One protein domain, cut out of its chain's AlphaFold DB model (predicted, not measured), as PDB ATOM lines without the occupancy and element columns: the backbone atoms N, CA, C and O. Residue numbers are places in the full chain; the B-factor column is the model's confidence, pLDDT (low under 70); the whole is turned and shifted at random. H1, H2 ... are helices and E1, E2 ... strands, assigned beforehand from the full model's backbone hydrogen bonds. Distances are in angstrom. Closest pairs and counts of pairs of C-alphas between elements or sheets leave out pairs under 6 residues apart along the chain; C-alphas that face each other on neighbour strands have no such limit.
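What this domain is: This is residues 35 to 96 of the 172 residues of the protein "DUF5681 domain-containing protein" of Proteobacteria bacterium (UniProt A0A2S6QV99). What shape do these atoms make? The chain bends into an open frame: helix H1 leads to a small strand hairpin, E1 and E2, and then a helical hairpin, H2 and H3, folds back toward H1, with short H4 after H3. What is it built of? The 62 printed residues run H1, E1, E2, H2, H3, H4, mostly helix, with one antiparallel sheet ordered E1 - E2. How spread out is it? It is only just compact, close to loose, with a radius of gyration of the C-alphas of 12.7 A and spans of 35 by 27 by 22 A.

Where its parts are: Where do the first elements lie? H1 is residues 36 to 44, 12.5 A long, from C-alpha 36 at (273.095, 265.831, 132.135). E1 is residues 47 to 49, 6.9 A, and E2 is residues 55 to 57, 7.2 A. Which follow? H2 is residues 58 to 73, 21.4 A; H3 is residues 77 to 89, 18.3 A; H4 is residues 91 to 94, 5.7 A, ending at C-alpha 94 at (261.659, 252.579, 139.129).

How they stand to each other: How does H1 stand to H2? They only just touch, with 3 pairs of C-alphas within 8 A, and only at their ends, closest at Phe 44 and Ile 58, 4.9 A. How are E1 and E2 paired? They are antiparallel, with N 48 and O 56 within hydrogen-bond range at 2.8 A. How do the later helices meet? H2 with residues 63 to 70 alone touches H3 with residues 78 to 79 alone, at a shallow tilt of 25 degrees, opposite ways; the closest C-alphas, of Gly 66 and Leu 79, are 5.1 A apart. H4 is close to but not clearly touching H3, the C-alphas of Met 87 and Tyr 94 being 6.8 A apart. Are the helix backbones complete? Each O i to N i+4 pair is within hydrogen-bond range in H1, H2 and H3; H4 is too short for one.

The domain as a whole: How large is it? The C-alphas of Asn 35 and Lys 72, the two farthest apart, are 36.4 A apart. Is there a cut or a long link? The printed part has no cut, and each link is tight. Where is confidence low? Residues 35 to 38, 67, 69 to 76 and 91 to 96 have pLDDT under 70.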
ATOM      1  N   ASN A  35     271.217 270.091 133.155       64.88
ATOM      2  CA  ASN A  35     271.622 268.944 133.950       64.88
ATOM      3  C   ASN A  35     271.771 267.748 132.992       64.88
ATOM      4  O   ASN A  35     270.878 267.537 132.174       64.88
ATOM      5  N   LYS A  36     272.865 266.976 133.051       65.00
ATOM      6  CA  LYS A  36     273.095 265.831 132.135       65.00
ATOM      7  C   LYS A  36     271.896 264.870 132.111       65.00
ATOM      8  O   LYS A  36     271.497 264.415 131.049       65.00
ATOM      9  N   LYS A  37     271.261 264.681 133.274       67.94
ATOM     10  CA  LYS A  37     269.994 263.954 133.457       67.94
ATOM     11  C   LYS A  37     268.841 264.493 132.603       67.94
ATOM     12  O   LYS A  37     268.098 263.712 132.028       67.94
ATOM     13  N   LYS A  38     268.714 265.819 132.487       69.94
ATOM     14  CA  LYS A  38     267.669 266.460 131.682       69.94
ATOM     15  C   LYS A  38     267.883 266.189 130.193       69.94
ATOM     16  O   LYS A  38     266.976 265.708 129.544       69.94
ATOM     17  N   VAL A  39     269.094 266.426 129.682       75.12
ATOM     18  CA  VAL A  39     269.415 266.175 128.262       75.12
ATOM     19  C   VAL A  39     269.223 264.702 127.907       75.12
ATOM     20  O   VAL A  39     268.696 264.394 126.848       75.12
ATOM     21  N   PHE A  40     269.627 263.804 128.806       75.00
ATOM     22  CA  PHE A  40     269.407 262.373 128.653       75.00
ATOM     23  C   PHE A  40     267.908 262.064 128.535       75.00
ATOM     24  O   PHE A  40     267.485 261.530 127.518       75.00
ATOM     25  N   ASN A  41     267.087 262.478 129.503       78.25
ATOM     26  CA  ASN A  41     265.640 262.239 129.458       78.25
ATOM     27  C   ASN A  41     264.949 262.867 128.253       78.25
ATOM     28  O   ASN A  41     264.104 262.213 127.653       78.25
ATOM     29  N   ASP A  42     265.331 264.087 127.880       75.50
ATOM     30  CA  ASP A  42     264.759 264.777 126.727       75.50
ATOM     31  C   ASP A  42     264.995 263.977 125.435       75.50
ATOM     32  O   ASP A  42     264.107 263.944 124.595       75.50
ATOM     33  N   ILE A  43     266.145 263.297 125.287       81.00
ATOM     34  CA  ILE A  43     266.417 262.388 124.158       81.00
ATOM     35  C   ILE A  43     265.545 261.134 124.252       81.00
ATOM     36  O   ILE A  43     264.925 260.741 123.273       81.00
ATOM     37  N   PHE A  44     265.475 260.501 125.423       78.62
ATOM     38  CA  PHE A  44     264.720 259.255 125.594       78.62
ATOM     39  C   PHE A  44     263.210 259.411 125.396       78.62
ATOM     40  O   PHE A  44     262.570 258.450 124.988       78.62
ATOM     41  N   LEU A  45     262.667 260.603 125.652       79.25
ATOM     42  CA  LEU A  45     261.262 260.953 125.430       79.25
ATOM     43  C   LEU A  45     260.941 261.313 123.971       79.25
ATOM     44  O   LEU A  45     259.780 261.557 123.657       79.25
ATOM     45  N   GLN A  46     261.938 261.388 123.084       76.56
ATOM     46  CA  GLN A  46     261.676 261.642 121.669       76.56
ATOM     47  C   GLN A  46     260.959 260.451 121.052       76.56
ATOM     48  O   GLN A  46     261.354 259.303 121.254       76.56
ATOM     49  N   GLU A  47     259.932 260.738 120.263       84.38
ATOM     50  CA  GLU A  47     259.225 259.730 119.492       84.38
ATOM     51  C   GLU A  47     260.047 259.319 118.269       84.38
ATOM     52  O   GLU A  47     260.644 260.148 117.575       84.38
ATOM     53  N   ILE A  48     260.053 258.022 117.996       74.75
ATOM     54  CA  ILE A  48     260.608 257.425 116.789       74.75
ATOM     55  C   ILE A  48     259.548 256.566 116.114       74.75
ATOM     56  O   ILE A  48     258.711 255.945 116.769       74.75
ATOM     57  N   THR A  49     259.613 256.500 114.788       84.25
ATOM     58  CA  THR A  49     258.794 255.588 113.991       84.25
ATOM     59  C   THR A  49     259.611 254.344 113.675       84.25
ATOM     60  O   THR A  49     260.692 254.425 113.086       84.25
ATOM     61  N   LEU A  50     259.113 253.186 114.086       74.12
ATOM     62  CA  LEU A  50     259.718 251.897 113.787       74.12
ATOM     63  C   LEU A  50     259.361 251.431 112.367       74.12
ATOM     64  O   LEU A  50     258.413 251.905 111.745       74.12
ATOM     65  N   ALA A  51     260.108 250.451 111.857       73.31
ATOM     66  CA  ALA A  51     259.901 249.899 110.513       73.31
ATOM     67  C   ALA A  51     258.523 249.231 110.315       73.31
ATOM     68  O   ALA A  51     258.068 249.097 109.184       73.31
ATOM     69  N   ASN A  52     257.861 248.822 111.399       70.06
ATOM     70  CA  ASN A  52     256.496 248.287 111.399       70.06
ATOM     71  C   ASN A  52     255.414 249.389 111.431       70.06
ATOM     72  O   ASN A  52     254.232 249.064 111.472       70.06
ATOM     73  N   GLY A  53     255.798 250.671 111.422       76.88
ATOM     74  CA  GLY A  53     254.884 251.814 111.474       76.88
ATOM     75  C   GLY A  53     254.465 252.236 112.884       76.88
ATOM     76  O   GLY A  53     253.767 253.236 113.025       76.88
ATOM     77  N   GLU A  54     254.896 251.526 113.933       72.81
ATOM     78  CA  GLU A  54     254.609 251.920 115.314       72.81
ATOM     79  C   GLU A  54     255.412 253.167 115.705       72.81
ATOM     80  O   GLU A  54     256.620 253.246 115.462       72.81
ATOM     81  N   VAL A  55     254.746 254.123 116.353       73.81
ATOM     82  CA  VAL A  55     255.380 255.303 116.952       73.81
ATOM     83  C   VAL A  55     255.525 255.068 118.450       73.81
ATOM     84  O   VAL A  55     254.558 254.702 119.117       73.81
ATOM     85  N   MET A  56     256.733 255.243 118.979       76.88
ATOM     86  CA  MET A  56     257.004 255.137 120.415       76.88
ATOM     87  C   MET A  56     258.240 255.933 120.808       76.88
ATOM     88  O   MET A  56     259.045 256.297 119.953       76.88
ATOM     89  N   ASP A  57     258.422 256.173 122.103       81.94
ATOM     90  CA  ASP A  57     259.620 256.834 122.601       81.94
ATOM     91  C   ASP A  57     260.864 255.924 122.523       81.94
ATOM     92  O   ASP A  57     260.785 254.685 122.520       81.94
ATOM     93  N   ILE A  58     262.044 256.546 122.460       77.00
ATOM     94  CA  ILE A  58     263.327 255.843 122.320       77.00
ATOM     95  C   ILE A  58     263.576 254.869 123.484       77.00
ATOM     96  O   ILE A  58     264.156 253.799 123.266       77.00
ATOM     97  N   ARG A  59     263.147 255.194 124.715       78.50
ATOM     98  CA  ARG A  59     263.334 254.312 125.884       78.50
ATOM     99  C   ARG A  59     262.536 253.022 125.718       78.50
ATOM    100  O   ARG A  59     263.110 251.941 125.856       78.50
ATOM    101  N   THR A  60     261.258 253.124 125.371       77.00
ATOM    102  CA  THR A  60     260.375 251.974 125.130       77.00
ATOM    103  C   THR A  60     260.883 251.097 123.986       77.00
ATOM    104  O   THR A  60     260.904 249.868 124.103       77.00
ATOM    105  N   ALA A  61     261.375 251.702 122.903       73.25
ATOM    106  CA  ALA A  61     261.950 250.957 121.786       73.25
ATOM    107  C   ALA A  61     263.199 250.150 122.187       73.25
ATOM    108  O   ALA A  61     263.355 248.995 121.778       73.25
ATOM    109  N   LEU A  62     264.082 250.724 123.011       79.38
ATOM    110  CA  LEU A  62     265.284 250.040 123.499       79.38
ATOM    111  C   LEU A  62     264.955 248.897 124.464       79.38
ATOM    112  O   LEU A  62     265.578 247.838 124.365       79.38
ATOM    113  N   TRP A  63     263.942 249.060 125.320       78.56
ATOM    114  CA  TRP A  63     263.420 247.977 126.158       78.56
ATOM    115  C   TRP A  63     262.875 246.817 125.324       78.56
ATOM    116  O   TRP A  63     263.323 245.681 125.489       78.56
ATOM    117  N   LYS A  64     261.978 247.099 124.370       75.00
ATOM    118  CA  LYS A  64     261.431 246.081 123.458       75.00
ATOM    119  C   LYS A  64     262.539 245.358 122.693       75.00
ATOM    120  O   LYS A  64     262.519 244.132 122.585       75.00
ATOM    121  N   LYS A  65     263.534 246.098 122.194       77.06
ATOM    122  CA  LYS A  65     264.682 245.517 121.493       77.06
ATOM    123  C   LYS A  65     265.510 244.620 122.410       77.06
ATOM    124  O   LYS A  65     265.827 243.507 122.011       77.06
ATOM    125  N   GLY A  66     265.840 245.079 123.615       71.81
ATOM    126  CA  GLY A  66     266.663 244.320 124.552       71.81
ATOM    127  C   GLY A  66     265.994 243.029 125.025       71.81
ATOM    128  O   GLY A  66     266.652 241.997 125.102       71.81
ATOM    129  N   VAL A  67     264.677 243.050 125.248       68.62
ATOM    130  CA  VAL A  67     263.893 241.839 125.541       68.62
ATOM    131  C   VAL A  67     263.868 240.894 124.334       68.62
ATOM    132  O   VAL A  67     264.098 239.697 124.475       68.62
ATOM    133  N   ASN A  68     263.657 241.416 123.126       71.00
ATOM    134  CA  ASN A  68     263.680 240.604 121.907       71.00
ATOM    135  C   ASN A  68     265.064 239.978 121.651       71.00
ATOM    136  O   ASN A  68     265.159 238.821 121.248       71.00
ATOM    137  N   ASP A  69     266.143 240.721 121.902       67.31
ATOM    138  CA  ASP A  69     267.517 240.225 121.805       67.31
ATOM    139  C   ASP A  69     267.814 239.170 122.886       67.31
ATOM    140  O   ASP A  69     268.496 238.189 122.591       67.31
ATOM    141  N   LEU A  70     267.255 239.302 124.095       68.31
ATOM    142  CA  LEU A  70     267.336 238.270 125.133       68.31
ATOM    143  C   LEU A  70     266.702 236.957 124.658       68.31
ATOM    144  O   LEU A  70     267.346 235.915 124.734       68.31
ATOM    145  N   PHE A  71     265.484 237.007 124.113       64.88
ATOM    146  CA  PHE A  71     264.797 235.810 123.618       64.88
ATOM    147  C   PHE A  71     265.462 235.198 122.381       64.88
ATOM    148  O   PHE A  71     265.458 233.983 122.224       64.88
ATOM    149  N   LYS A  72     266.045 236.020 121.501       66.94
ATOM    150  CA  LYS A  72     266.652 235.543 120.247       66.94
ATOM    151  C   LYS A  72     268.105 235.107 120.376       66.94
ATOM    152  O   LYS A  72     268.545 234.253 119.615       66.94
ATOM    153  N   LYS A  73     268.876 235.750 121.253       68.38
ATOM    154  CA  LYS A  73     270.339 235.601 121.327       68.38
ATOM    155  C   LYS A  73     270.834 235.186 122.710       68.38
ATOM    156  O   LYS A  73     272.029 234.960 122.864       68.38
ATOM    157  N   GLY A  74     269.969 235.153 123.727       56.03
ATOM    158  CA  GLY A  74     270.353 234.844 125.108       56.03
ATOM    159  C   GLY A  74     271.241 235.904 125.773       56.03
ATOM    160  O   GLY A  74     271.757 235.676 126.865       56.03
ATOM    161  N   SER A  75     271.447 237.070 125.145       64.31
ATOM    162  CA  SER A  75     272.324 238.113 125.688       64.31
ATOM    163  C   SER A  75     271.559 239.041 126.629       64.31
ATOM    164  O   SER A  75     270.897 239.989 126.212       64.31
ATOM    165  N   PHE A  76     271.679 238.786 127.929       67.38
ATOM    166  CA  PHE A  76     271.104 239.630 128.981       67.38
ATOM    167  C   PHE A  76     271.972 240.861 129.308       67.38
ATOM    168  O   PHE A  76     271.525 241.810 129.952       67.38
ATOM    169  N   ASN A  77     273.236 240.872 128.876       75.38
ATOM    170  CA  ASN A  77     274.228 241.829 129.366       75.38
ATOM    171  C   ASN A  77     274.015 243.253 128.821       75.38
ATOM    172  O   ASN A  77     274.172 244.218 129.569       75.38
ATOM    173  N   GLU A  78     273.640 243.417 127.544       72.38
ATOM    174  CA  GLU A  78     273.304 244.745 127.004       72.38
ATOM    175  C   GLU A  78     272.049 245.329 127.661       72.38
ATOM    176  O   GLU A  78     272.049 246.505 128.033       72.38
ATOM    177  N   LEU A  79     271.026 244.496 127.876       75.62
ATOM    178  CA  LEU A  79     269.800 244.880 128.575       75.62
ATOM    179  C   LEU A  79     270.102 245.332 130.008       75.62
ATOM    180  O   LEU A  79     269.632 246.381 130.434       75.62
ATOM    181  N   MET A  80     270.959 244.605 130.727       79.75
ATOM    182  CA  MET A  80     271.339 244.966 132.095       79.75
ATOM    183  C   MET A  80     272.205 246.217 132.185       79.75
ATOM    184  O   MET A  80     272.082 246.976 133.148       79.75
ATOM    185  N   LYS A  81     273.084 246.461 131.207       79.44
ATOM    186  CA  LYS A  81     273.840 247.721 131.121       79.44
ATOM    187  C   LYS A  81     272.899 248.902 130.912       79.44
ATOM    188  O   LYS A  81     273.052 249.917 131.587       79.44
ATOM    189  N   PHE A  82     271.924 248.749 130.020       78.94
ATOM    190  CA  PHE A  82     270.897 249.755 129.786       78.94
ATOM    191  C   PHE A  82     270.029 249.983 131.029       78.94
ATOM    192  O   PHE A  82     269.924 251.120 131.477       78.94
ATOM    193  N   TYR A  83     269.514 248.916 131.644       79.50
ATOM    194  CA  TYR A  83     268.727 248.976 132.877       79.50
ATOM    195  C   TYR A  83     269.467 249.707 134.001       79.50
ATOM    196  O   TYR A  83     268.940 250.647 134.584       79.50
ATOM    197  N   LYS A  84     270.726 249.334 134.273       79.06
ATOM    198  CA  LYS A  84     271.539 249.991 135.310       79.06
ATOM    199  C   LYS A  84     271.746 251.475 135.018       79.06
ATOM    200  O   LYS A  84     271.682 252.283 135.941       79.06
ATOM    201  N   LEU A  85     271.999 251.831 133.759       79.56
ATOM    202  CA  LEU A  85     272.177 253.221 133.354       79.56
ATOM    203  C   LEU A  85     270.879 254.021 133.516       79.56
ATOM    204  O   LEU A  85     270.904 255.113 134.080       79.56
ATOM    205  N   ASP A  86     269.750 253.484 133.054       78.88
ATOM    206  CA  ASP A  86     268.459 254.164 133.146       78.88
ATOM    207  C   ASP A  86     268.000 254.292 134.606       78.88
ATOM    208  O   ASP A  86     267.546 255.360 134.997       78.88
ATOM    209  N   MET A  87     268.245 253.282 135.449       77.88
ATOM    210  CA  MET A  87     267.989 253.325 136.896       77.88
ATOM    211  C   MET A  87     268.862 254.368 137.616       77.88
ATOM    212  O   MET A  87     268.373 255.109 138.464       77.88
ATOM    213  N   GLN A  88     270.148 254.486 137.266       77.06
ATOM    214  CA  GLN A  88     271.037 255.515 137.830       77.06
ATOM    215  C   GLN A  88     270.617 256.932 137.431       77.06
ATOM    216  O   GLN A  88     270.738 257.877 138.215       77.06
ATOM    217  N   MET A  89     270.142 257.095 136.197       75.19
ATOM    218  CA  MET A  89     269.737 258.394 135.673       75.19
ATOM    219  C   MET A  89     268.329 258.769 136.142       75.19
ATOM    220  O   MET A  89     268.076 259.942 136.428       75.19
ATOM    221  N   ASN A  90     267.441 257.789 136.306       74.69
ATOM    222  CA  ASN A  90     266.028 257.950 136.638       74.69
ATOM    223  C   ASN A  90     265.586 257.029 137.785       74.69
ATOM    224  O   ASN A  90     264.704 256.202 137.579       74.69
ATOM    225  N   PRO A  91     266.139 257.194 138.999       66.06
ATOM    226  CA  PRO A  91     265.770 256.363 140.147       66.06
ATOM    227  C   PRO A  91     264.258 256.401 140.423       66.06
ATOM    228  O   PRO A  91     263.633 255.353 140.519       66.06
ATOM    229  N   ASN A  92     263.648 257.588 140.369       68.06
ATOM    230  CA  ASN A  92     262.207 257.789 140.571       68.06
ATOM    231  C   ASN A  92     261.300 257.106 139.525       68.06
ATOM    232  O   ASN A  92     260.104 257.025 139.739       68.06
ATOM    233  N   LEU A  93     261.826 256.676 138.371       66.25
ATOM    234  CA  LEU A  93     261.027 255.953 137.367       66.25
ATOM    235  C   LEU A  93     260.806 254.484 137.770       66.25
ATOM    236  O   LEU A  93     259.887 253.842 137.278       66.25
ATOM    237  N   TYR A  94     261.673 253.960 138.640       59.84
ATOM    238  CA  TYR A  94     261.659 252.579 139.129       59.84
ATOM    239  C   TYR A  94     261.313 252.489 140.621       59.84
ATOM    240  O   TYR A  94     261.073 251.398 141.136       59.84
ATOM    241  N   GLU A  95     261.297 253.622 141.320       55.88
ATOM    242  CA  GLU A  95     260.659 253.740 142.623       55.88
ATOM    243  C   GLU A  95     259.145 253.826 142.394       55.88
ATOM    244  O   GLU A  95     258.700 254.730 141.688       55.88
ATOM    245  N   PRO A  96     258.340 252.900 142.938       50.62
ATOM    246  CA  PRO A  96     256.896 253.045 142.870       50.62
ATOM    247  C   PRO A  96     256.514 254.312 143.644       50.62
ATOM    248  O   PRO A  96     256.771 254.395 144.848       50.62
TER     249      PRO A  96